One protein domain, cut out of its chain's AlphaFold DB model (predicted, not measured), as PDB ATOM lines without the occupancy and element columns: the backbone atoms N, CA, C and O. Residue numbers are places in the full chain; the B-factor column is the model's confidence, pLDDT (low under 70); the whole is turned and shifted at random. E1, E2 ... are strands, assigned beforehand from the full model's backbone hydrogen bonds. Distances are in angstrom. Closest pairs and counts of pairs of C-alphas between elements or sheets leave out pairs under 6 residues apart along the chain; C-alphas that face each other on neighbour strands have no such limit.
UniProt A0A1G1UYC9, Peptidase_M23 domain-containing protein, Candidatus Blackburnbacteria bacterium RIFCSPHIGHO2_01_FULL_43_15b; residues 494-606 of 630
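This is residues 494 to 606 of the 630 residues of the protein "Peptidase_M23 domain-containing protein" of Candidatus Blackburnbacteria bacterium RIFCSPHIGHO2_01_FULL_43_15b (UniProt A0A1G1UYC9). This is a lopsided sandwich: a wide, strongly twisted sheet of seven strands, with a small sheet, E3 E9 E7, over part of one face. The two sheets are only partly face to face, with best planes 35 degrees apart and strands crossed at 46 degrees. The printed part has 113 residues with ten named strands, E1 to E10 in order, and no named helix; the class is all strand, though under half of the residues, 48, are in named elements. The large sheet's order is E1 E2 E10 E6 E5 E4 E8, and both sheets are antiparallel. The whole is compact and rounded, with a radius of gyration of the C-alphas of 13.3 A and spans of 34 by 28 by 26 A.

Begin in the large sheet with E6, residues 557 to 564, and E5, residues 548 to 554, a hairpin at 156 degrees, where N 550 and O 561 are 2.8 A apart. E4, residues 533 to 536, is the next neighbour, with N 536 and O 549 at 2.8 A; E4 E5 E6 make a meander, each strand the antiparallel neighbour of the one before. Beyond E4 look for the edge strand E8, residues 575 to 577, with N 535 and O 575 at 2.8 A. On the other side of E6 find E10, residues 600 to 604, with N 562 and O 603 at 2.9 A. Next come E2, residues 510 to 515, with N 514 and O 600 at 2.8 A, and the edge strand E1, residues 494 to 496, with N 495 and O 513 at 2.8 A; E1 and E2 are a hairpin. In the small sheet, E9, residues 582 to 586, is the inner strand between E3, residues 526 to 528, with N 527 and O 584 at 2.9 A, and E7, residues 566 to 569, with N 567 and O 585 at 2.9 A. Between the sheets, the closest C-alphas of E9 and E10 are those of Val 586 and Leu 600, 5.6 A apart. E1 and E7 are apart.

Find C-alpha 557 at (326.287, 202.798, 373.951); from there E6 runs 22.8 A to C-alpha 564. E5 spans 18.1 A, E2 16.6 A, E10 13.5 A and E9 11.2 A. E1 begins at (329.028, 211.374, 399.301), and E10 ends at C-alpha 604, (326.103, 210.516, 384.195).

The C-alphas of Gly 520 and Gly 556 are the two farthest apart, 39.7 A. The printed part has no cut. The long links are E1 to E2, E4 to E5 and E9 to E10. The mean pLDDT of the printed part is 76.9; look for values under 70 at residues 498 to 508, 516 to 521 and 592 to 597, among others.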
ATOM      1  N   ILE A 494     330.227 210.908 400.008       77.75
ATOM      2  CA  ILE A 494     329.028 211.374 399.301       77.75
ATOM      3  C   ILE A 494     328.254 212.299 400.251       77.75
ATOM      4  O   ILE A 494     327.893 211.891 401.357       77.75
ATOM      5  N   THR A 495     328.058 213.551 399.836       72.81
ATOM      6  CA  THR A 495     327.328 214.593 400.573       72.81
ATOM      7  C   THR A 495     325.897 214.782 400.076       72.81
ATOM      8  O   THR A 495     325.054 215.152 400.889       72.81
ATOM      9  N   SER A 496     325.628 214.467 398.804       74.00
ATOM     10  CA  SER A 496     324.280 214.310 398.238       74.00
ATOM     11  C   SER A 496     324.243 213.125 397.272       74.00
ATOM     12  O   SER A 496     325.162 212.926 396.474       74.00
ATOM     13  N   GLU A 497     323.190 212.318 397.393       72.81
ATOM     14  CA  GLU A 497     322.972 211.062 396.661       72.81
ATOM     15  C   GLU A 497     322.052 211.265 395.433       72.81
ATOM     16  O   GLU A 497     321.362 212.284 395.336       72.81
ATOM     17  N   PRO A 498     321.993 210.315 394.479       65.44
ATOM     18  CA  PRO A 498     321.103 210.423 393.324       65.44
ATOM     19  C   PRO A 498     319.639 210.397 393.771       65.44
ATOM     20  O   PRO A 498     319.238 209.537 394.554       65.44
ATOM     21  N   ASN A 499     318.814 211.285 393.215       63.56
ATOM     22  CA  ASN A 499     317.427 211.523 393.638       63.56
ATOM     23  C   ASN A 499     317.278 212.112 395.061       63.56
ATOM     24  O   ASN A 499     316.196 212.019 395.646       63.56
ATOM     25  N   ASP A 500     318.318 212.751 395.616       60.75
ATOM     26  CA  ASP A 500     318.187 213.557 396.837       60.75
ATOM     27  C   ASP A 500     317.085 214.626 396.661       60.75
ATOM     28  O   ASP A 500     317.020 215.353 395.667       60.75
ATOM     29  N   THR A 501     316.178 214.690 397.636       53.50
ATOM     30  CA  THR A 501     315.031 215.613 397.653       53.50
ATOM     31  C   THR A 501     315.314 216.893 398.442       53.50
ATOM     32  O   THR A 501     314.541 217.846 398.354       53.50
ATOM     33  N   VAL A 502     316.426 216.936 399.183       51.34
ATOM     34  CA  VAL A 502     316.912 218.107 399.923       51.34
ATOM     35  C   VAL A 502     317.739 219.016 399.007       51.34
ATOM     36  O   VAL A 502     317.616 220.238 399.085       51.34
ATOM     37  N   VAL A 503     318.531 218.435 398.098       57.31
ATOM     38  CA  VAL A 503     319.321 219.159 397.088       57.31
ATOM     39  C   VAL A 503     318.696 218.962 395.702       57.31
ATOM     40  O   VAL A 503     318.929 217.974 395.009       57.31
ATOM     41  N   SER A 504     317.861 219.922 395.291       55.56
ATOM     42  CA  SER A 504     316.946 219.772 394.148       55.56
ATOM     43  C   SER A 504     317.614 219.500 392.793       55.56
ATOM     44  O   SER A 504     316.962 218.937 391.914       55.56
ATOM     45  N   THR A 505     318.896 219.827 392.619       62.09
ATOM     46  CA  THR A 505     319.683 219.497 391.418       62.09
ATOM     47  C   THR A 505     319.897 217.991 391.229       62.09
ATOM     48  O   THR A 505     320.004 217.546 390.091       62.09
ATOM     49  N   HIS A 506     319.878 217.188 392.301       66.31
ATOM     50  CA  HIS A 506     320.061 215.728 392.237       66.31
ATOM     51  C   HIS A 506     318.740 214.962 392.107       66.31
ATOM     52  O   HIS A 506     318.745 213.799 391.707       66.31
ATOM     53  N   SER A 507     317.605 215.617 392.374       64.50
ATOM     54  CA  SER A 507     316.259 215.019 392.459       64.50
ATOM     55  C   SER A 507     315.793 214.211 391.236       64.50
ATOM     56  O   SER A 507     314.854 213.426 391.348       64.50
ATOM     57  N   THR A 508     316.426 214.398 390.073       67.31
ATOM     58  CA  THR A 508     316.142 213.654 388.830       67.31
ATOM     59  C   THR A 508     317.401 213.265 388.038       67.31
ATOM     60  O   THR A 508     317.280 212.719 386.937       67.31
ATOM     61  N   ALA A 509     318.603 213.501 388.573       73.81
ATOM     62  CA  ALA A 509     319.883 213.290 387.890       73.81
ATOM     63  C   ALA A 509     320.593 212.015 388.379       73.81
ATOM     64  O   ALA A 509     320.483 211.643 389.546       73.81
ATOM     65  N   GLU A 510     321.374 211.365 387.508       83.94
ATOM     66  CA  GLU A 510     322.306 210.304 387.929       83.94
ATOM     67  C   GLU A 510     323.597 210.955 388.440       83.94
ATOM     68  O   GLU A 510     324.648 210.855 387.807       83.94
ATOM     69  N   ALA A 511     323.498 211.689 389.547       84.94
ATOM     70  CA  ALA A 511     324.568 212.541 390.051       84.94
ATOM     71  C   ALA A 511     324.828 212.338 391.545       84.94
ATOM     72  O   ALA A 511     323.898 212.144 392.330       84.94
ATOM     73  N   VAL A 512     326.094 212.457 391.943       82.06
ATOM     74  CA  VAL A 512     326.537 212.519 393.342       82.06
ATOM     75  C   VAL A 512     327.449 213.715 393.559       82.06
ATOM     76  O   VAL A 512     328.322 213.996 392.737       82.06
ATOM     77  N   ASP A 513     327.287 214.361 394.708       85.88
ATOM     78  CA  ASP A 513     328.283 215.299 395.216       85.88
ATOM     79  C   ASP A 513     329.209 214.549 396.165       85.88
ATOM     80  O   ASP A 513     328.769 213.976 397.164       85.88
ATOM     81  N   ILE A 514     330.502 214.548 395.859       82.88
ATOM     82  CA  ILE A 514     331.553 214.029 396.729       82.88
ATOM     83  C   ILE A 514     332.184 215.233 397.430       82.88
ATOM     84  O   ILE A 514     332.901 215.998 396.794       82.88
ATOM     85  N   GLY A 515     331.920 215.411 398.723       78.38
ATOM     86  CA  GLY A 515     332.439 216.504 399.555       78.38
ATOM     87  C   GLY A 515     333.134 215.987 400.818       78.38
ATOM     88  O   GLY A 515     333.722 214.904 400.799       78.38
ATOM     89  N   ASN A 516     333.071 216.771 401.902       69.56
ATOM     90  CA  ASN A 516     333.348 216.426 403.310       69.56
ATOM     91  C   ASN A 516     334.220 215.177 403.571       69.56
ATOM     92  O   ASN A 516     333.760 214.034 403.490       69.56
ATOM     93  N   SER A 517     335.457 215.393 404.020       61.38
ATOM     94  CA  SER A 517     336.348 214.335 404.505       61.38
ATOM     95  C   SER A 517     336.488 214.381 406.032       61.38
ATOM     96  O   SER A 517     336.512 215.468 406.608       61.38
ATOM     97  N   PRO A 518     336.721 213.240 406.712       48.78
ATOM     98  CA  PRO A 518     337.244 213.227 408.084       48.78
ATOM     99  C   PRO A 518     338.584 213.976 408.247       48.78
ATOM    100  O   PRO A 518     338.993 214.252 409.367       48.78
ATOM    101  N   LYS A 519     339.258 214.296 407.131       43.69
ATOM    102  CA  LYS A 519     340.488 215.101 407.032       43.69
ATOM    103  C   LYS A 519     340.218 216.546 406.557       43.69
ATOM    104  O   LYS A 519     341.061 217.145 405.900       43.69
ATOM    105  N   GLY A 520     339.015 217.078 406.791       59.53
ATOM    106  CA  GLY A 520     338.631 218.443 406.410       59.53
ATOM    107  C   GLY A 520     338.063 218.583 404.990       59.53
ATOM    108  O   GLY A 520     337.383 217.693 404.473       59.53
ATOM    109  N   ARG A 521     338.289 219.744 404.360       68.50
ATOM    110  CA  ARG A 521     337.759 220.067 403.020       68.50
ATOM    111  C   ARG A 521     338.514 219.321 401.919       68.50
ATOM    112  O   ARG A 521     339.717 219.093 402.026       68.50
ATOM    113  N   ILE A 522     337.823 219.002 400.823       75.56
ATOM    114  CA  ILE A 522     338.423 218.291 399.680       75.56
ATOM    115  C   ILE A 522     338.924 219.217 398.555       75.56
ATOM    116  O   ILE A 522     339.415 218.738 397.534       75.56
ATOM    117  N   GLN A 523     338.825 220.540 398.727       83.50
ATOM    118  CA  GLN A 523     339.301 221.526 397.750       83.50
ATOM    119  C   GLN A 523     340.784 221.308 397.408       83.50
ATOM    120  O   GLN A 523     341.620 221.119 398.288       83.50
ATOM    121  N   GLY A 524     341.111 221.348 396.117       77.31
ATOM    122  CA  GLY A 524     342.449 221.083 395.590       77.31
ATOM    123  C   GLY A 524     342.772 219.600 395.367       77.31
ATOM    124  O   GLY A 524     343.746 219.313 394.671       77.31
ATOM    125  N   ALA A 525     341.966 218.654 395.868       77.19
ATOM    126  CA  ALA A 525     342.190 217.225 395.637       77.19
ATOM    127  C   ALA A 525     342.208 216.894 394.125       77.19
ATOM    128  O   ALA A 525     341.367 217.414 393.385       77.19
ATOM    129  N   PRO A 526     343.144 216.056 393.637       77.88
ATOM    130  CA  PRO A 526     343.140 215.570 392.258       77.88
ATOM    131  C   PRO A 526     341.838 214.849 391.891       77.88
ATOM    132  O   PRO A 526     341.364 214.007 392.657       77.88
ATOM    133  N   ILE A 527     341.307 215.170 390.709       83.62
ATOM    134  CA  ILE A 527     340.163 214.507 390.066       83.62
ATOM    135  C   ILE A 527     340.692 213.565 388.984       83.62
ATOM    136  O   ILE A 527     341.488 213.990 388.139       83.62
ATOM    137  N   TYR A 528     340.213 212.322 388.973       82.00
ATOM    138  CA  TYR A 528     340.614 211.280 388.026       82.00
ATOM    139  C   TYR A 528     339.445 210.852 387.131       82.00
ATOM    140  O   TYR A 528     338.307 210.755 387.587       82.00
ATOM    141  N   ALA A 529     339.736 210.560 385.864       83.25
ATOM    142  CA  ALA A 529     338.790 209.936 384.944       83.25
ATOM    143  C   ALA A 529     338.409 208.520 385.422       83.25
ATOM    144  O   ALA A 529     339.295 207.727 385.731       83.25
ATOM    145  N   THR A 530     337.117 208.189 385.440       82.88
ATOM    146  CA  THR A 530     336.590 206.862 385.827       82.88
ATOM    147  C   THR A 530     336.399 205.902 384.647       82.88
ATOM    148  O   THR A 530     336.193 204.707 384.847       82.88
ATOM    149  N   SER A 531     336.519 206.387 383.410       81.25
ATOM    150  CA  SER A 531     336.524 205.593 382.173       81.25
ATOM    151  C   SER A 531     337.600 206.115 381.214       81.25
ATOM    152  O   SER A 531     338.123 207.219 381.394       81.25
ATOM    153  N   ARG A 532     337.906 205.365 380.147       73.75
ATOM    154  CA  ARG A 532     338.519 205.980 378.955       73.75
ATOM    155  C   ARG A 532     337.529 206.935 378.284       73.75
ATOM    156  O   ARG A 532     336.327 206.859 378.532       73.75
ATOM    157  N   GLY A 533     338.006 207.785 377.385       78.88
ATOM    158  CA  GLY A 533     337.131 208.557 376.504       78.88
ATOM    159  C   GLY A 533     337.798 209.779 375.892       78.88
ATOM    160  O   GLY A 533     339.016 209.942 375.962       78.88
ATOM    161  N   ILE A 534     336.976 210.643 375.302       79.44
ATOM    162  CA  ILE A 534     337.390 211.954 374.800       79.44
ATOM    163  C   ILE A 534     336.993 212.999 375.845       79.44
ATOM    164  O   ILE A 534     335.809 213.162 376.142       79.44
ATOM    165  N   ALA A 535     337.979 213.700 376.405       85.00
ATOM    166  CA  ALA A 535     337.762 214.813 377.317       85.00
ATOM    167  C   ALA A 535     337.338 216.072 376.543       85.00
ATOM    168  O   ALA A 535     337.954 216.434 375.542       85.00
ATOM    169  N   SER A 536     336.313 216.772 377.017       86.31
ATOM    170  CA  SER A 536     335.807 218.016 376.434       86.31
ATOM    171  C   SER A 536     335.448 219.035 377.515       86.31
ATOM    172  O   SER A 536     335.107 218.680 378.641       86.31
ATOM    173  N   PHE A 537     335.495 220.318 377.168       89.38
ATOM    174  CA  PHE A 537     335.080 221.423 378.038       89.38
ATOM    175  C   PHE A 537     333.640 221.895 377.779       89.38
ATOM    176  O   PHE A 537     333.179 222.852 378.403       89.38
ATOM    177  N   ASN A 538     332.905 221.213 376.892       84.75
ATOM    178  CA  ASN A 538     331.528 221.536 376.492       84.75
ATOM    179  C   ASN A 538     330.475 221.170 377.570       84.75
ATOM    180  O   ASN A 538     329.391 220.670 377.278       84.75
ATOM    181  N   CYS A 539     330.809 221.414 378.835       84.94
ATOM    182  CA  CYS A 539     329.937 221.348 380.008       84.94
ATOM    183  C   CYS A 539     329.892 222.684 380.775       84.94
ATOM    184  O   CYS A 539     329.045 222.832 381.654       84.94
ATOM    185  N   TYR A 540     330.782 223.645 380.471       86.56
ATOM    186  CA  TYR A 540     330.919 224.876 381.255       86.56
ATOM    187  C   TYR A 540     329.600 225.651 381.298       86.56
ATOM    188  O   TYR A 540     329.025 225.995 380.263       86.56
ATOM    189  N   SER A 541     329.137 225.963 382.505       81.44
ATOM    190  CA  SER A 541     327.923 226.744 382.722       81.44
ATOM    191  C   SER A 541     327.995 227.503 384.049       81.44
ATOM    192  O   SER A 541     328.807 227.160 384.910       81.44
ATOM    193  N   PRO A 542     327.121 228.500 384.283       78.38
ATOM    194  CA  PRO A 542     326.998 229.129 385.596       78.38
ATOM    195  C   PRO A 542     326.625 228.155 386.724       78.38
ATOM    196  O   PRO A 542     326.817 228.508 387.880       78.38
ATOM    197  N   LEU A 543     326.099 226.962 386.406       81.19
ATOM    198  CA  LEU A 543     325.790 225.913 387.379       81.19
ATOM    199  C   LEU A 543     327.031 225.056 387.659       81.19
ATOM    200  O   LEU A 543     327.599 225.171 388.737       81.19
ATOM    201  N   TYR A 544     327.513 224.284 386.677       84.25
ATOM    202  CA  TYR A 544     328.658 223.373 386.846       84.25
ATOM    203  C   TYR A 544     329.999 224.087 387.086       84.25
ATOM    204  O   TYR A 544     330.930 223.478 387.607       84.25
ATOM    205  N   GLY A 545     330.133 225.352 386.684       90.38
ATOM    206  CA  GLY A 545     331.399 226.079 386.749       90.38
ATOM    207  C   GLY A 545     332.451 225.518 385.795       90.38
ATOM    208  O   GLY A 545     332.150 225.142 384.661       90.38
ATOM    209  N   GLU A 546     333.699 225.481 386.260       90.19
ATOM    210  CA  GLU A 546     334.790 224.792 385.574       90.19
ATOM    211  C   GLU A 546     334.572 223.277 385.656       90.19
ATOM    212  O   GLU A 546     334.323 222.731 386.733       90.19
ATOM    213  N   CYS A 547     334.669 222.594 384.519       95.31
ATOM    214  CA  CYS A 547     334.315 221.184 384.411       95.31
ATOM    215  C   CYS A 547     335.079 220.479 383.282       95.31
ATOM    216  O   CYS A 547     335.545 221.106 382.325       95.31
ATOM    217  N   VAL A 548     335.138 219.153 383.362       95.94
ATOM    218  CA  VAL A 548     335.487 218.272 382.246       95.94
ATOM    219  C   VAL A 548     334.302 217.349 381.996       95.94
ATOM    220  O   VAL A 548     333.732 216.788 382.928       95.94
ATOM    221  N   ARG A 549     333.942 217.175 380.727       94.62
ATOM    222  CA  ARG A 549     333.079 216.095 380.254       94.62
ATOM    223  C   ARG A 549     333.958 215.003 379.652       94.62
ATOM    224  O   ARG A 549     334.864 215.331 378.893       94.62
ATOM    225  N   ILE A 550     333.691 213.733 379.934       91.62
ATOM    226  CA  ILE A 550     334.280 212.602 379.205       91.62
ATOM    227  C   ILE A 550     333.170 211.904 378.429       91.62
ATOM    228  O   ILE A 550     332.212 211.420 379.029       91.62
ATOM    229  N   THR A 551     333.306 211.836 377.106       86.12
ATOM    230  CA  THR A 551     332.438 211.021 376.249       86.12
ATOM    231  C   THR A 551     333.091 209.653 376.044       86.12
ATOM    232  O   THR A 551     334.223 209.568 375.559       86.12
ATOM    233  N   THR A 552     332.383 208.584 376.411       82.62
ATOM    234  CA  THR A 552     332.825 207.185 376.312       82.62
ATOM    235  C   THR A 552     331.777 206.313 375.609       82.62
ATOM    236  O   THR A 552     330.637 206.726 375.399       82.62
ATOM    237  N   SER A 553     332.165 205.092 375.247       73.12
ATOM    238  CA  SER A 553     331.248 203.973 375.002       73.12
ATOM    239  C   SER A 553     331.158 203.169 376.293       73.12
ATOM    240  O   SER A 553     332.190 202.944 376.897       73.12
ATOM    241  N   CYS A 554     329.986 202.693 376.706       73.38
ATOM    242  CA  CYS A 554     329.841 201.633 377.704       73.38
ATOM    243  C   CYS A 554     328.733 200.672 377.273       73.38
ATOM    244  O   CYS A 554     327.658 201.100 376.851       73.38
ATOM    245  N   ASN A 555     329.001 199.363 377.334       67.31
ATOM    246  CA  ASN A 555     328.092 198.312 376.856       67.31
ATOM    247  C   ASN A 555     327.544 198.585 375.433       67.31
ATOM    248  O   ASN A 555     326.361 198.376 375.154       67.31
ATOM    249  N   GLY A 556     328.407 199.105 374.546       63.22
ATOM    250  CA  GLY A 556     328.083 199.446 373.155       63.22
ATOM    251  C   GLY A 556     327.254 200.723 372.957       63.22
ATOM    252  O   GLY A 556     326.706 200.918 371.875       63.22
ATOM    253  N   LYS A 557     327.116 201.579 373.979       69.75
ATOM    254  CA  LYS A 557     326.287 202.798 373.951       69.75
ATOM    255  C   LYS A 557     327.105 204.016 374.356       69.75
ATOM    256  O   LYS A 557     327.942 203.920 375.246       69.75
ATOM    257  N   THR A 558     326.849 205.165 373.735       77.25
ATOM    258  CA  THR A 558     327.521 206.417 374.115       77.25
ATOM    259  C   THR A 558     327.042 206.874 375.491       77.25
ATOM    260  O   THR A 558     325.842 206.877 375.758       77.25
ATOM    261  N   VAL A 559     327.981 207.271 376.347       80.31
ATOM    262  CA  VAL A 559     327.739 207.810 377.690       80.31
ATOM    263  C   VAL A 559     328.609 209.047 377.875       80.31
ATOM    264  O   VAL A 559     329.760 209.076 377.440       80.31
ATOM    265  N   GLU A 560     328.067 210.069 378.527       88.56
ATOM    266  CA  GLU A 560     328.803 211.276 378.891       88.56
ATOM    267  C   GLU A 560     328.850 211.419 380.414       88.56
ATOM    268  O   GLU A 560     327.818 211.373 381.082       88.56
ATOM    269  N   ILE A 561     330.058 211.592 380.949       91.00
ATOM    270  CA  ILE A 561     330.334 211.771 382.378       91.00
ATOM    271  C   ILE A 561     330.762 213.223 382.598       91.00
ATOM    272  O   ILE A 561     331.672 213.685 381.909       91.00
ATOM    273  N   ILE A 562     330.153 213.940 383.543       93.75
ATOM    274  CA  ILE A 562     330.588 215.282 383.963       93.75
ATOM    275  C   ILE A 562     331.341 215.204 385.293       93.75
ATOM    276  O   ILE A 562     330.936 214.500 386.213       93.75
ATOM    277  N   TYR A 563     332.414 215.991 385.383       95.31
ATOM    278  CA  TYR A 563     333.171 216.300 386.592       95.31
ATOM    279  C   TYR A 563     333.183 217.825 386.718       95.31
ATOM    280  O   TYR A 563     333.710 218.497 385.829       95.31
ATOM    281  N   ALA A 564     332.572 218.381 387.763       94.25
ATOM    282  CA  ALA A 564     332.244 219.807 387.856       94.25
ATOM    283  C   ALA A 564     332.727 220.473 389.160       94.25
ATOM    284  O   ALA A 564     333.354 219.839 390.011       94.25
ATOM    285  N   HIS A 565     332.483 221.783 389.272       93.31
ATOM    286  CA  HIS A 565     332.941 222.691 390.331       93.31
ATOM    287  C   HIS A 565     334.468 222.760 390.505       93.31
ATOM    288  O   HIS A 565     334.967 223.152 391.561       93.31
ATOM    289  N   MET A 566     335.233 222.417 389.467       90.81
ATOM    290  CA  MET A 566     336.694 222.298 389.506       90.81
ATOM    291  C   MET A 566     337.377 223.639 389.841       90.81
ATOM    292  O   MET A 566     336.825 224.711 389.599       90.81
ATOM    293  N   ILE A 567     338.604 223.604 390.371       83.25
ATOM    294  CA  ILE A 567     339.473 224.798 390.468       83.25
ATOM    295  C   ILE A 567     340.422 224.911 389.265       83.25
ATOM    296  O   ILE A 567     340.809 226.009 388.873       83.25
ATOM    297  N   SER A 568     340.781 223.776 388.663       77.19
ATOM    298  CA  SER A 568     341.686 223.684 387.518       77.19
ATOM    299  C   SER A 568     341.420 222.422 386.702       77.19
ATOM    300  O   SER A 568     340.951 221.413 387.231       77.19
ATOM    301  N   ARG A 569     341.769 222.479 385.414       86.31
ATOM    302  CA  ARG A 569     341.712 221.373 384.449       86.31
ATOM    303  C   ARG A 569     343.140 220.972 384.066       86.31
ATOM    304  O   ARG A 569     343.965 221.847 383.819       86.31
ATOM    305  N   SER A 570     343.426 219.672 384.027       71.56
ATOM    306  CA  SER A 570     344.767 219.099 383.778       71.56
ATOM    307  C   SER A 570     344.915 218.446 382.398       71.56
ATOM    308  O   SER A 570     345.990 217.960 382.059       71.56
ATOM    309  N   VAL A 571     343.847 218.445 381.600       68.19
ATOM    310  CA  VAL A 571     343.786 217.898 380.233       68.19
ATOM    311  C   VAL A 571     343.389 218.985 379.235       68.19
ATOM    312  O   VAL A 571     342.952 220.064 379.634       68.19
ATOM    313  N   GLN A 572     343.538 218.712 377.940       69.94
ATOM    314  CA  GLN A 572     343.134 219.595 376.841       69.94
ATOM    315  C   GLN A 572     341.745 219.226 376.287       69.94
ATOM    316  O   GLN A 572     341.248 218.118 376.487       69.94
ATOM    317  N   ASN A 573     341.113 220.151 375.556       72.88
ATOM    318  CA  ASN A 573     339.857 219.866 374.859       72.88
ATOM    319  C   ASN A 573     340.095 218.871 373.713       72.88
ATOM    320  O   ASN A 573     341.046 219.030 372.950       72.88
ATOM    321  N   ASN A 574     339.206 217.892 373.566       72.69
ATOM    322  CA  ASN A 574     339.306 216.755 372.646       72.69
ATOM    323  C   ASN A 574     340.505 215.816 372.916       72.69
ATOM    324  O   ASN A 574     340.902 215.055 372.033       72.69
ATOM    325  N   GLN A 575     341.087 215.841 374.121       65.75
ATOM    326  CA  GLN A 575     342.153 214.914 374.506       65.75
ATOM    327  C   GLN A 575     341.594 213.507 374.771       65.75
ATOM    328  O   GLN A 575     340.656 213.346 375.550       65.75
ATOM    329  N   ASN A 576     342.225 212.476 374.204       63.22
ATOM    330  CA  ASN A 576     341.991 211.091 374.619       63.22
ATOM    331  C   ASN A 576     342.548 210.866 376.034       63.22
ATOM    332  O   ASN A 576     343.722 211.143 376.291       63.22
ATOM    333  N   VAL A 577     341.720 210.334 376.929       67.44
ATOM    334  CA  VAL A 577     342.076 209.989 378.313       67.44
ATOM    335  C   VAL A 577     341.779 208.517 378.600       67.44
ATOM    336  O   VAL A 577     340.868 207.934 378.010       67.44
ATOM    337  N   SER A 578     342.538 207.925 379.522       69.00
ATOM    338  CA  SER A 578     342.294 206.590 380.089       69.00
ATOM    339  C   SER A 578     341.693 206.708 381.491       69.00
ATOM    340  O   SER A 578     341.916 207.719 382.163       69.00
ATOM    341  N   SER A 579     341.015 205.667 381.983       73.69
ATOM    342  CA  SER A 579     340.643 205.609 383.406       73.69
ATOM    343  C   SER A 579     341.900 205.727 384.291       73.69
ATOM    344  O   SER A 579     342.962 205.211 383.936       73.69
ATOM    345  N   GLY A 580     341.804 206.480 385.389       67.81
ATOM    346  CA  GLY A 580     342.926 206.883 386.249       67.81
ATOM    347  C   GLY A 580     343.659 208.169 385.827       67.81
ATOM    348  O   GLY A 580     344.401 208.729 386.633       67.81
ATOM    349  N   THR A 581     343.440 208.702 384.615       72.31
ATOM    350  CA  THR A 581     344.077 209.965 384.169       72.31
ATOM    351  C   THR A 581     343.623 211.133 385.045       72.31
ATOM    352  O   THR A 581     342.418 211.350 385.180       72.31
ATOM    353  N   GLN A 582     344.547 211.935 385.594       80.12
ATOM    354  CA  GLN A 582     344.164 213.172 386.285       80.12
ATOM    355  C   GLN A 582     343.612 214.189 385.275       80.12
ATOM    356  O   GLN A 582     344.322 214.640 384.377       80.12
ATOM    357  N   ILE A 583     342.353 214.587 385.453       79.50
ATOM    358  CA  ILE A 583     341.651 215.545 384.583       79.50
ATOM    359  C   ILE A 583     341.541 216.949 385.189       79.50
ATOM    360  O   ILE A 583     341.246 217.904 384.470       79.50
ATOM    361  N   GLY A 584     341.836 217.109 386.482       83.62
ATOM    362  CA  GLY A 584     341.906 218.413 387.143       83.62
ATOM    363  C   GLY A 584     341.972 218.320 388.665       83.62
ATOM    364  O   GLY A 584     342.507 217.351 389.210       83.62
ATOM    365  N   ASN A 585     341.420 219.325 389.348       85.00
ATOM    366  CA  ASN A 585     341.372 219.411 390.811       85.00
ATOM    367  C   ASN A 585     340.018 219.952 391.303       85.00
ATOM    368  O   ASN A 585     339.435 220.833 390.663       85.00
ATOM    369  N   VAL A 586     339.542 219.462 392.451       85.69
ATOM    370  CA  VAL A 586     338.273 219.890 393.074       85.69
ATOM    371  C   VAL A 586     338.333 221.359 393.496       85.69
ATOM    372  O   VAL A 586     339.370 221.831 393.964       85.69
ATOM    373  N   GLY A 587     337.231 222.091 393.339       85.25
ATOM    374  CA  GLY A 587     337.162 223.523 393.614       85.25
ATOM    375  C   GLY A 587     335.888 223.940 394.341       85.25
ATOM    376  O   GLY A 587     335.499 223.332 395.333       85.25
ATOM    377  N   ALA A 588     335.333 225.058 393.878       83.94
ATOM    378  CA  ALA A 588     334.091 225.676 394.338       83.94
ATOM    379  C   ALA A 588     333.550 226.643 393.254       83.94
ATOM    380  O   ALA A 588     333.120 227.756 393.556       83.94
ATOM    381  N   THR A 589     333.695 226.293 391.969       83.25
ATOM    382  CA  THR A 589     333.319 227.177 390.846       83.25
ATOM    383  C   THR A 589     331.905 226.890 390.340       83.25
ATOM    384  O   THR A 589     331.395 225.788 390.497       83.25
ATOM    385  N   GLY A 590     331.260 227.873 389.706       82.88
ATOM    386  CA  GLY A 590     329.849 227.755 389.317       82.88
ATOM    387  C   GLY A 590     328.916 228.077 390.484       82.88
ATOM    388  O   GLY A 590     329.218 228.965 391.282       82.88
ATOM    389  N   ASN A 591     327.788 227.375 390.572       76.81
ATOM    390  CA  ASN A 591     326.757 227.603 391.579       76.81
ATOM    391  C   ASN A 591     326.661 226.392 392.511       76.81
ATOM    392  O   ASN A 591     325.917 225.446 392.257       76.81
ATOM    393  N   VAL A 592     327.479 226.423 393.562       66.31
ATOM    394  CA  VAL A 592     327.685 225.304 394.485       66.31
ATOM    395  C   VAL A 592     326.577 225.298 395.543       66.31
ATOM    396  O   VAL A 592     326.695 225.921 396.600       66.31
ATOM    397  N   PHE A 593     325.465 224.630 395.235       60.97
ATOM    398  CA  PHE A 593     324.366 224.401 396.177       60.97
ATOM    399  C   PHE A 593     324.652 223.177 397.059       60.97
ATOM    400  O   PHE A 593     325.212 222.200 396.584       60.97
ATOM    401  N   GLY A 594     324.236 223.202 398.328       56.31
ATOM    402  CA  GLY A 594     324.348 222.051 399.233       56.31
ATOM    403  C   GLY A 594     324.898 222.407 400.613       56.31
ATOM    404  O   GLY A 594     324.934 223.573 401.006       56.31
ATOM    405  N   SER A 595     325.309 221.383 401.366       52.41
ATOM    406  CA  SER A 595     325.840 221.521 402.735       52.41
ATOM    407  C   SER A 595     327.357 221.754 402.805       52.41
ATOM    408  O   SER A 595     327.846 222.259 403.815       52.41
ATOM    409  N   ASP A 596     328.098 221.435 401.739       63.94
ATOM    410  CA  ASP A 596     329.532 221.715 401.592       63.94
ATOM    411  C   ASP A 596     329.776 222.518 400.302       63.94
ATOM    412  O   ASP A 596     329.539 221.991 399.214       63.94
ATOM    413  N   PRO A 597     330.269 223.768 400.380       68.06
ATOM    414  CA  PRO A 597     330.572 224.577 399.202       68.06
ATOM    415  C   PRO A 597     331.902 224.203 398.510       68.06
ATOM    416  O   PRO A 597     332.385 224.978 397.691       68.06
ATOM    417  N   ASN A 598     332.539 223.072 398.849       80.06
ATOM    418  CA  ASN A 598     333.816 222.625 398.271       80.06
ATOM    419  C   ASN A 598     333.793 221.130 397.897       80.06
ATOM    420  O   ASN A 598     334.605 220.349 398.400       80.06
ATOM    421  N   HIS A 599     332.863 220.732 397.029       85.44
ATOM    422  CA  HIS A 599     332.677 219.347 396.594       85.44
ATOM    423  C   HIS A 599     333.022 219.137 395.105       85.44
ATOM    424  O   HIS A 599     333.114 220.082 394.322       85.44
ATOM    425  N   LEU A 600     333.208 217.875 394.716       91.12
ATOM    426  CA  LEU A 600     333.206 217.412 393.329       91.12
ATOM    427  C   LEU A 600     331.792 216.958 392.976       91.12
ATOM    428  O   LEU A 600     331.321 215.971 393.535       91.12
ATOM    429  N   HIS A 601     331.155 217.628 392.021       92.25
ATOM    430  CA  HIS A 601     329.922 217.128 391.419       92.25
ATOM    431  C   HIS A 601     330.269 216.161 390.279       92.25
ATOM    432  O   HIS A 601     331.082 216.494 389.407       92.25
ATOM    433  N   TYR A 602     329.688 214.961 390.309       91.38
ATOM    434  CA  TYR A 602     329.967 213.863 389.382       91.38
ATOM    435  C   TYR A 602     328.654 213.254 388.871       91.38
ATOM    436  O   TYR A 602     327.865 212.729 389.657       91.38
ATOM    437  N   GLU A 603     328.420 213.325 387.559       89.88
ATOM    438  CA  GLU A 603     327.129 213.007 386.923       89.88
ATOM    439  C   GLU A 603     327.285 212.113 385.681       89.88
ATOM    440  O   GLU A 603     328.196 212.314 384.874       89.88
ATOM    441  N   PHE A 604     326.346 211.181 385.481       87.12
ATOM    442  CA  PHE A 604     326.103 210.516 384.195       87.12
ATOM    443  C   PHE A 604     324.941 211.196 383.455       87.12
ATOM    444  O   PHE A 604     323.788 211.139 383.889       87.12
ATOM    445  N   LEU A 605     325.220 211.826 382.311       83.38
ATOM    446  CA  LEU A 605     324.203 212.566 381.562       83.38
ATOM    447  C   LEU A 605     323.154 211.640 380.928       83.38
ATOM    448  O   LEU A 605     323.471 210.670 380.231       83.38
ATOM    449  N   LYS A 606     321.881 212.012 381.087       69.19
ATOM    450  CA  LYS A 606     320.722 211.344 380.471       69.19
ATOM    451  C   LYS A 606     320.578 211.748 378.998       69.19
ATOM    452  O   LYS A 606     319.750 212.585 378.648       69.19
TER     453      LYS A 606